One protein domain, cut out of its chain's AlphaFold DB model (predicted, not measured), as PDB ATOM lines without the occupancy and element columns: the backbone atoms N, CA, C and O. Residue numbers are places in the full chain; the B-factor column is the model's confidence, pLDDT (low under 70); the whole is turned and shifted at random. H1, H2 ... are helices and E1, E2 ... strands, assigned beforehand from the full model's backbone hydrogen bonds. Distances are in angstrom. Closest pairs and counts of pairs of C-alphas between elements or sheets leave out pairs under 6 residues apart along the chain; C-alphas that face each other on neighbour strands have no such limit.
ATOM      1  N   ALA A   3      73.546 105.881 113.464       71.75
ATOM      2  CA  ALA A   3      73.022 106.875 112.528       71.75
ATOM      3  C   ALA A   3      74.030 107.991 112.185       71.75
ATOM      4  O   ALA A   3      74.154 108.381 111.028       71.75
ATOM      5  N   SER A   4      74.813 108.466 113.162       75.00
ATOM      6  CA  SER A   4      75.807 109.529 112.948       75.00
ATOM      7  C   SER A   4      76.957 109.088 112.037       75.00
ATOM      8  O   SER A   4      77.469 109.886 111.259       75.00
ATOM      9  N   VAL A   5      77.357 107.815 112.119       75.44
ATOM     10  CA  VAL A   5      78.427 107.248 111.281       75.44
ATOM     11  C   VAL A   5      77.934 107.062 109.852       75.44
ATOM     12  O   VAL A   5      78.649 107.366 108.904       75.44
ATOM     13  N   VAL A   6      76.692 106.607 109.699       75.94
ATOM     14  CA  VAL A   6      76.064 106.433 108.392       75.94
ATOM     15  C   VAL A   6      75.928 107.775 107.663       75.94
ATOM     16  O   VAL A   6      76.317 107.870 106.502       75.94
ATOM     17  N   ALA A   7      75.484 108.828 108.356       81.69
ATOM     18  CA  ALA A   7      75.397 110.175 107.789       81.69
ATOM     19  C   ALA A   7      76.773 110.738 107.379       81.69
ATOM     20  O   ALA A   7      76.911 111.299 106.292       81.69
ATOM     21  N   GLU A   8      77.805 110.551 108.212       80.62
ATOM     22  CA  GLU A   8      79.183 110.949 107.879       80.62
ATOM     23  C   GLU A   8      79.673 110.252 106.601       80.62
ATOM     24  O   GLU A   8      80.278 110.879 105.731       80.62
ATOM     25  N   VAL A   9      79.394 108.954 106.474       75.94
ATOM     26  CA  VAL A   9      79.817 108.167 105.316       75.94
ATOM     27  C   VAL A   9      79.045 108.566 104.055       75.94
ATOM     28  O   VAL A   9      79.671 108.739 103.012       75.94
ATOM     29  N   GLN A  10      77.732 108.802 104.135       79.38
ATOM     30  CA  GLN A  10      76.943 109.295 102.996       79.38
ATOM     31  C   GLN A  10      77.423 110.658 102.485       79.38
ATOM     32  O   GLN A  10      77.432 110.889 101.279       79.38
ATOM     33  N   ALA A  11      77.865 111.550 103.376       82.69
ATOM     34  CA  ALA A  11      78.411 112.847 102.977       82.69
ATOM     35  C   ALA A  11      79.738 112.729 102.202       82.69
ATOM     36  O   ALA A  11      80.094 113.628 101.443       82.69
ATOM     37  N   ARG A  12      80.482 111.636 102.404       80.19
ATOM     38  CA  ARG A  12      81.820 111.423 101.832       80.19
ATOM     39  C   ARG A  12      81.826 110.496 100.623       80.19
ATOM     40  O   ARG A  12      82.719 110.610  99.789       80.19
ATOM     41  N   LEU A  13      80.869 109.575 100.543       79.25
ATOM     42  CA  LEU A  13      80.785 108.552  99.508       79.25
ATOM     43  C   LEU A  13      79.496 108.752  98.692       79.25
ATOM     44  O   LEU A  13      78.417 108.346  99.136       79.25
ATOM     45  N   PRO A  14      79.576 109.376  97.499       78.38
ATOM     46  CA  PRO A  14      78.407 109.571  96.654       78.38
ATOM     47  C   PRO A  14      77.830 108.217  96.212       78.38
ATOM     48  O   PRO A  14      78.565 107.263  95.949       78.38
ATOM     49  N   GLY A  15      76.500 108.141  96.136       82.12
ATOM     50  CA  GLY A  15      75.773 106.948  95.686       82.12
ATOM     51  C   GLY A  15      75.385 105.950  96.783       82.12
ATOM     52  O   GLY A  15      74.758 104.941  96.471       82.12
ATOM     53  N   ILE A  16      75.696 106.211  98.059       84.50
ATOM     54  CA  ILE A  16      75.243 105.352  99.164       84.50
ATOM     55  C   ILE A  16      73.794 105.677  99.545       84.50
ATOM     56  O   ILE A  16      73.498 106.730 100.116       84.50
ATOM     57  N   ALA A  17      72.897 104.727  99.281       87.69
ATOM     58  CA  ALA A  17      71.531 104.728  99.792       87.69
ATOM     59  C   ALA A  17      71.461 104.006 101.145       87.69
ATOM     60  O   ALA A  17      72.107 102.978 101.351       87.69
ATOM     61  N   VAL A  18      70.660 104.543 102.062       87.94
ATOM     62  CA  VAL A  18      70.453 103.988 103.402       87.94
ATOM     63  C   VAL A  18      68.959 103.857 103.625       87.94
ATOM     64  O   VAL A  18      68.197 104.778 103.331       87.94
ATOM     65  N   THR A  19      68.545 102.717 104.159       90.50
ATOM     66  CA  THR A  19      67.155 102.450 104.516       90.50
ATOM     67  C   THR A  19      67.124 101.843 105.906       90.50
ATOM     68  O   THR A  19      67.810 100.857 106.168       90.50
ATOM     69  N   GLU A  20      66.346 102.449 106.796       90.56
ATOM     70  CA  GLU A  20      66.039 101.870 108.099       90.56
ATOM     71  C   GLU A  20      64.818 100.959 107.956       90.56
ATOM     72  O   GLU A  20      63.838 101.327 107.308       90.56
ATOM     73  N   ILE A  21      64.901  99.754 108.517       91.38
ATOM     74  CA  ILE A  21      63.844  98.748 108.433       91.38
ATOM     75  C   ILE A  21      63.472  98.333 109.850       91.38
ATOM     76  O   ILE A  21      64.311  97.820 110.592       91.38
ATOM     77  N   ASP A  22      62.203  98.515 110.202       91.69
ATOM     78  CA  ASP A  22      61.634  97.966 111.426       91.69
ATOM     79  C   ASP A  22      61.174  96.521 111.188       91.69
ATOM     80  O   ASP A  22      60.216  96.255 110.458       91.69
ATOM     81  N   LEU A  23      61.857  95.567 111.821       90.31
ATOM     82  CA  LEU A  23      61.542  94.144 111.690       90.31
ATOM     83  C   LEU A  23      60.208  93.760 112.344       90.31
ATOM     84  O   LEU A  23      59.655  92.722 111.991       90.31
ATOM     85  N   ALA A  24      59.675  94.573 113.263       90.06
ATOM     86  CA  ALA A  24      58.364  94.324 113.860       90.06
ATOM     87  C   ALA A  24      57.229  94.515 112.844       90.06
ATOM     88  O   ALA A  24      56.209  93.831 112.919       90.06
ATOM     89  N   THR A  25      57.416  95.419 111.880       93.75
ATOM     90  CA  THR A  25      56.442  95.695 110.812       93.75
ATOM     91  C   THR A  25      56.800  95.017 109.490       93.75
ATOM     92  O   THR A  25      55.926  94.837 108.647       93.75
ATOM     93  N   SER A  26      58.062  94.609 109.313       91.75
ATOM     94  CA  SER A  26      58.583  93.964 108.100       91.75
ATOM     95  C   SER A  26      59.372  92.680 108.421       91.75
ATOM     96  O   SER A  26      60.587  92.633 108.206       91.75
ATOM     97  N   PRO A  27      58.723  91.616 108.931       89.44
ATOM     98  CA  PRO A  27      59.412  90.391 109.350       89.44
ATOM     99  C   PRO A  27      60.107  89.657 108.191       89.44
ATOM    100  O   PRO A  27      61.158  89.047 108.393       89.44
ATOM    101  N   ASP A  28      59.594  89.765 106.961       94.69
ATOM    102  CA  ASP A  28      60.215  89.175 105.766       94.69
ATOM    103  C   ASP A  28      61.622  89.722 105.491       94.69
ATOM    104  O   ASP A  28      62.486  89.005 104.978       94.69
ATOM    105  N   ALA A  29      61.896  90.973 105.881       92.75
ATOM    106  CA  ALA A  29      63.223  91.564 105.743       92.75
ATOM    107  C   ALA A  29      64.260  90.833 106.609       92.75
ATOM    108  O   ALA A  29      65.403  90.659 106.181       92.75
ATOM    109  N   ALA A  30      63.865  90.343 107.791       91.44
ATOM    110  CA  ALA A  30      64.745  89.562 108.653       91.44
ATOM    111  C   ALA A  30      65.184  88.266 107.957       91.44
ATOM    112  O   ALA A  30      66.365  87.927 107.952       91.44
ATOM    113  N   VAL A  31      64.249  87.584 107.290       92.81
ATOM    114  CA  VAL A  31      64.535  86.367 106.518       92.81
ATOM    115  C   VAL A  31      65.406  86.686 105.305       92.81
ATOM    116  O   VAL A  31      66.433  86.038 105.097       92.81
ATOM    117  N   HIS A  32      65.034  87.708 104.531       94.00
ATOM    118  CA  HIS A  32      65.737  88.100 103.310       94.00
ATOM    119  C   HIS A  32      67.209  88.446 103.577       94.00
ATOM    120  O   HIS A  32      68.101  87.934 102.899       94.00
ATOM    121  N   TYR A  33      67.473  89.247 104.611       95.06
ATOM    122  CA  TYR A  33      68.828  89.645 104.995       95.06
ATOM    123  C   TYR A  33      69.492  88.686 105.992       95.06
ATOM    124  O   TYR A  33      70.607  88.956 106.434       95.06
ATOM    125  N   ARG A  34      68.852  87.560 106.336       93.38
ATOM    126  CA  ARG A  34      69.345  86.561 107.306       93.38
ATOM    127  C   ARG A  34      69.670  87.153 108.686       93.38
ATOM    128  O   ARG A  34      70.619  86.735 109.347       93.38
ATOM    129  N   VAL A  35      68.889  88.138 109.116       93.44
ATOM    130  CA  VAL A  35      69.007  88.788 110.422       93.44
ATOM    131  C   VAL A  35      68.269  87.954 111.464       93.44
ATOM    132  O   VAL A  35      67.054  87.812 111.411       93.44
ATOM    133  N   MET A  36      69.011  87.435 112.440       89.62
ATOM    134  CA  MET A  36      68.435  86.681 113.563       89.62
ATOM    135  C   MET A  36      67.987  87.594 114.711       89.62
ATOM    136  O   MET A  36      67.071  87.252 115.452       89.62
ATOM    137  N   ALA A  37      68.644  88.746 114.874       88.69
ATOM    138  CA  ALA A  37      68.352  89.723 115.915       88.69
ATOM    139  C   ALA A  37      68.749  91.134 115.462       88.69
ATOM    140  O   ALA A  37      69.770  91.312 114.796       88.69
ATOM    141  N   ALA A  38      67.954  92.130 115.857       89.69
ATOM    142  CA  ALA A  38      68.283  93.544 115.712       89.69
ATOM    143  C   ALA A  38      69.012  94.073 116.970       89.69
ATOM    144  O   ALA A  38      68.771  93.556 118.064       89.69
ATOM    145  N   PRO A  39      69.861  95.116 116.856       90.81
ATOM    146  CA  PRO A  39      70.241  95.827 115.630       90.81
ATOM    147  C   PRO A  39      71.162  94.995 114.728       90.81
ATOM    148  O   PRO A  39      71.954  94.192 115.210       90.81
ATOM    149  N   ALA A  40      71.071  95.203 113.418       93.38
ATOM    150  CA  ALA A  40      71.927  94.573 112.417       93.38
ATOM    151  C   ALA A  40      72.111  95.513 111.220       93.38
ATOM    152  O   ALA A  40      71.286  96.399 110.998       93.38
ATOM    153  N   ILE A  41      73.184  95.323 110.452       93.44
ATOM    154  CA  ILE A  41      73.459  96.115 109.248       93.44
ATOM    155  C   ILE A  41      73.758  95.171 108.090       93.44
ATOM    156  O   ILE A  41      74.717  94.393 108.128       93.44
ATOM    157  N   ALA A  42      72.944  95.284 107.043       93.88
ATOM    158  CA  ALA A  42      73.200  94.676 105.751       93.88
ATOM    159  C   ALA A  42      73.720  95.735 104.769       93.88
ATOM    160  O   ALA A  42      73.213  96.854 104.731       93.88
ATOM    161  N   ILE A  43      74.725  95.382 103.966       93.06
ATOM    162  CA  ILE A  43      75.296  96.242 102.924       93.06
ATOM    163  C   ILE A  43      75.188  95.497 101.594       93.06
ATOM    164  O   ILE A  43      75.624  94.351 101.479       93.06
ATOM    165  N   ASN A  44      74.581  96.132 100.585       92.00
ATOM    166  CA  ASN A  44      74.340  95.541  99.261       92.00
ATOM    167  C   ASN A  44      73.680  94.146  99.332       92.00
ATOM    168  O   ASN A  44      74.100  93.203  98.662       92.00
ATOM    169  N   GLY A  45      72.675  94.004 100.200       91.44
ATOM    170  CA  GLY A  45      71.915  92.763 100.375       91.44
ATOM    171  C   GLY A  45      72.593  91.675 101.210       91.44
ATOM    172  O   GLY A  45      72.007  90.616 101.414       91.44
ATOM    173  N   ARG A  46      73.807  91.914 101.722       93.31
ATOM    174  CA  ARG A  46      74.544  90.957 102.557       93.31
ATOM    175  C   ARG A  46      74.624  91.431 103.997       93.31
ATOM    176  O   ARG A  46      74.949  92.587 104.239       93.31
ATOM    177  N   LEU A  47      74.349  90.538 104.946       94.62
ATOM    178  CA  LEU A  47      74.550  90.806 106.369       94.62
ATOM    179  C   LEU A  47      76.045  90.963 106.662       94.62
ATOM    180  O   LEU A  47      76.804  90.008 106.516       94.62
ATOM    181  N   GLU A  48      76.447  92.156 107.093       95.31
ATOM    182  CA  GLU A  48      77.841  92.467 107.445       95.31
ATOM    183  C   GLU A  48      78.039  92.555 108.956       95.31
ATOM    184  O   GLU A  48      79.110  92.237 109.466       95.31
ATOM    185  N   PHE A  49      76.998  92.970 109.683       94.69
ATOM    186  CA  PHE A  49      77.047  93.117 111.131       94.69
ATOM    187  C   PHE A  49      75.778  92.567 111.779       94.69
ATOM    188  O   PHE A  49      74.679  93.058 111.522       94.69
ATOM    189  N   ALA A  50      75.946  91.577 112.654       92.75
ATOM    190  CA  ALA A  50      74.931  91.152 113.610       92.75
ATOM    191  C   ALA A  50      75.223  91.850 114.947       92.75
ATOM    192  O   ALA A  50      76.172  91.489 115.643       92.75
ATOM    193  N   GLY A  51      74.455  92.888 115.273       89.88
ATOM    194  CA  GLY A  51      74.717  93.800 116.386       89.88
ATOM    195  C   GLY A  51      75.201  95.183 115.941       89.88
ATOM    196  O   GLY A  51      75.393  95.469 114.759       89.88
ATOM    197  N   THR A  52      75.408  96.059 116.924       88.69
ATOM    198  CA  THR A  52      75.917  97.417 116.706       88.69
ATOM    199  C   THR A  52      77.432  97.389 116.473       88.69
ATOM    200  O   THR A  52      78.169  97.070 117.409       88.69
ATOM    201  N   PRO A  53      77.940  97.751 115.280       89.19
ATOM    202  CA  PRO A  53      79.378  97.821 115.054       89.19
ATOM    203  C   PRO A  53      80.012  99.042 115.722       89.19
ATOM    204  O   PRO A  53      79.347 100.033 116.040       89.19
ATOM    205  N   SER A  54      81.340  99.008 115.857       90.94
ATOM    206  CA  SER A  54      82.097 100.219 116.166       90.94
ATOM    207  C   SER A  54      82.072 101.187 114.969       90.94
ATOM    208  O   SER A  54      82.035 100.743 113.816       90.94
ATOM    209  N   PRO A  55      82.146 102.512 115.199       88.50
ATOM    210  CA  PRO A  55      82.213 103.495 114.117       88.50
ATOM    211  C   PRO A  55      83.341 103.240 113.112       88.50
ATOM    212  O   PRO A  55      83.150 103.406 111.911       88.50
ATOM    213  N   ALA A  56      84.510 102.817 113.601       89.75
ATOM    214  CA  ALA A  56      85.664 102.522 112.759       89.75
ATOM    215  C   ALA A  56      85.417 101.300 111.862       89.75
ATOM    216  O   ALA A  56      85.649 101.381 110.658       89.75
ATOM    217  N   ALA A  57      84.879 100.211 112.425       92.06
ATOM    218  CA  ALA A  57      84.576  98.999 111.666       92.06
ATOM    219  C   ALA A  57      83.501  99.248 110.600       92.06
ATOM    220  O   ALA A  57      83.626  98.778 109.472       92.06
ATOM    221  N   LEU A  58      82.463 100.021 110.937       91.00
ATOM    222  CA  LEU A  58      81.417 100.383 109.981       91.00
ATOM    223  C   LEU A  58      81.978 101.217 108.821       91.00
ATOM    224  O   LEU A  58      81.674 100.930 107.666       91.00
ATOM    225  N   ARG A  59      82.829 102.210 109.115       89.38
ATOM    226  CA  ARG A  59      83.465 103.048 108.090       89.38
ATOM    227  C   ARG A  59      84.346 102.225 107.150       89.38
ATOM    228  O   ARG A  59      84.176 102.317 105.939       89.38
ATOM    229  N   GLU A  60      85.233 101.398 107.699       92.50
ATOM    230  CA  GLU A  60      86.128 100.544 106.907       92.50
ATOM    231  C   GLU A  60      85.337  99.618 105.973       92.50
ATOM    232  O   GLU A  60      85.642  99.518 104.783       92.50
ATOM    233  N   ARG A  61      84.271  98.987 106.485       93.12
ATOM    234  CA  ARG A  61      83.425  98.104 105.674       93.12
ATOM    235  C   ARG A  61      82.671  98.851 104.582       93.12
ATOM    236  O   ARG A  61      82.637  98.360 103.458       93.12
ATOM    237  N   LEU A  62      82.105 100.022 104.870       90.31
ATOM    238  CA  LEU A  62      81.414 100.826 103.858       90.31
ATOM    239  C   LEU A  62      82.367 101.280 102.746       90.31
ATOM    240  O   LEU A  62      82.029 101.151 101.573       90.31
ATOM    241  N   GLU A  63      83.571 101.741 103.089       90.38
ATOM    242  CA  GLU A  63      84.582 102.125 102.100       90.38
ATOM    243  C   GLU A  63      85.034 100.937 101.242       90.38
ATOM    244  O   GLU A  63      85.164 101.076 100.027       90.38
ATOM    245  N   ALA A  64      85.248  99.768 101.854       92.12
ATOM    246  CA  ALA A  64      85.600  98.552 101.129       92.12
ATOM    247  C   ALA A  64      84.500  98.167 100.127       92.12
ATOM    248  O   ALA A  64      84.780  98.028  98.938       92.12
ATOM    249  N   ARG A  65      83.241  98.091 100.585       91.38
ATOM    250  CA  ARG A  65      82.080  97.771  99.738       91.38
ATOM    251  C   ARG A  65      81.854  98.800  98.630       91.38
ATOM    252  O   ARG A  65      81.435  98.434  97.536       91.38
ATOM    253  N   TRP A  66      82.120 100.077  98.901       88.75
ATOM    254  CA  TRP A  66      81.986 101.140  97.909       88.75
ATOM    255  C   TRP A  66      83.026 101.001  96.795       88.75
ATOM    256  O   TRP A  66      82.660 101.074  95.629       88.75
ATOM    257  N   ARG A  67      84.293 100.709  97.122       88.88
ATOM    258  CA  ARG A  67      85.342 100.462  96.112       88.88
ATOM    259  C   ARG A  67      85.036  99.237  95.250       88.88
ATOM    260  O   ARG A  67      85.222  99.304  94.042       88.88
ATOM    261  N   GLU A  68      84.532  98.157  95.851       88.19
ATOM    262  CA  GLU A  68      84.092  96.959  95.116       88.19
ATOM    263  C   GLU A  68      82.974  97.261  94.108       88.19
ATOM    264  O   GLU A  68      82.904  96.617  93.072       88.19
ATOM    265  N   ALA A  69      82.090  98.218  94.405       85.12
ATOM    266  CA  ALA A  69      80.974  98.577  93.531       85.12
ATOM    267  C   ALA A  69      81.362  99.530  92.383       85.12
ATOM    268  O   ALA A  69      80.530  99.800  91.520       85.12
ATOM    269  N   GLN A  70      82.582 100.080  92.397       78.19
ATOM    270  CA  GLN A  70      83.102 100.993  91.369       78.19
ATOM    271  C   GLN A  70      84.063 100.311  90.378       78.19
ATOM    272  O   GLN A  70      84.435 100.938  89.386       78.19
TER     273      GLN A  70
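What this domain is: This is residues 3 to 70 of the 71 residues of the protein "Thioredoxin" of candidate division NC10 bacterium (UniProt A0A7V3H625). A small hairpin of two strands, E1 and E2, makes the middle of this model, with the short helix H2 at one end of the longest axis and the helices H1 and H3 toward the other. H3 runs beside the hairpin, H1 packs on H3, and the unnamed stretch of residues 13 to 26 crosses the length of the model from H1 to H2. The printed part has 68 residues with three named helices and two named strands, in the order H1, H2, E1, E2, H3, and the class is mixed, helices and strands; the sheet, in the order E1, E2, is antiparallel. The whole is compact, with a radius of gyration of the C-alphas of 12.1 A, and its C-alphas span 31 by 23 by 16 A.

Where its parts are: H1 is residues 3 to 12, 14.6 A from first to last C-alpha, and C-alpha 3 stands at (73.022, 106.875, 112.528). H2 is residues 27 to 32, 9.0 A long, with C-alpha 27 at (59.412, 90.391, 109.350). E1 is residues 40 to 43, 10.2 A long. E2 is residues 46 to 50, 11.1 A long. H3, the longest helix, is residues 55 to 68, 20.2 A long, and C-alpha 68 stands at (84.092, 96.959, 95.116).

How they stand to each other: E1 and E2 are a hairpin, antiparallel at 153 degrees between their directions. C-alphas 40 and 50 face each other at 4.7 A. N 41 and O 49 are within hydrogen-bond range at 2.9 A, as are N 43 and O 46 at 2.8 A. The closest C-alphas of E1 and H3 are those of Ile 43 and Arg 65, 7.6 A apart. E2 and H3 are near each other, with 6 pairs of C-alphas within 10 A. H1 touches H3, where the closest C-alphas are those of Val 5 and Pro 55, 6.0 A apart. Their lines stand at a steep tilt of 39 degrees, and they run the same way. H1 is apart from E1, E2 and H2. H2 is apart from E2 and H3, and it touches no helix. Every O i to N i+4 pair is within hydrogen-bond range in H1 and H3; in H2 it is 1 of 2.

The domain as a whole: The two C-alphas farthest apart are those of Ala 24 and Gln 70, at 34.1 A. The printed part has no cut. The link from H1 to H2 is long, with 14 residues; the link from H2 to E1 is short, and those from E1 to E2 and from E2 to H3 are tight. The mean pLDDT of the printed part is 88.5, that of H1 is 78, and no printed residue is under 70.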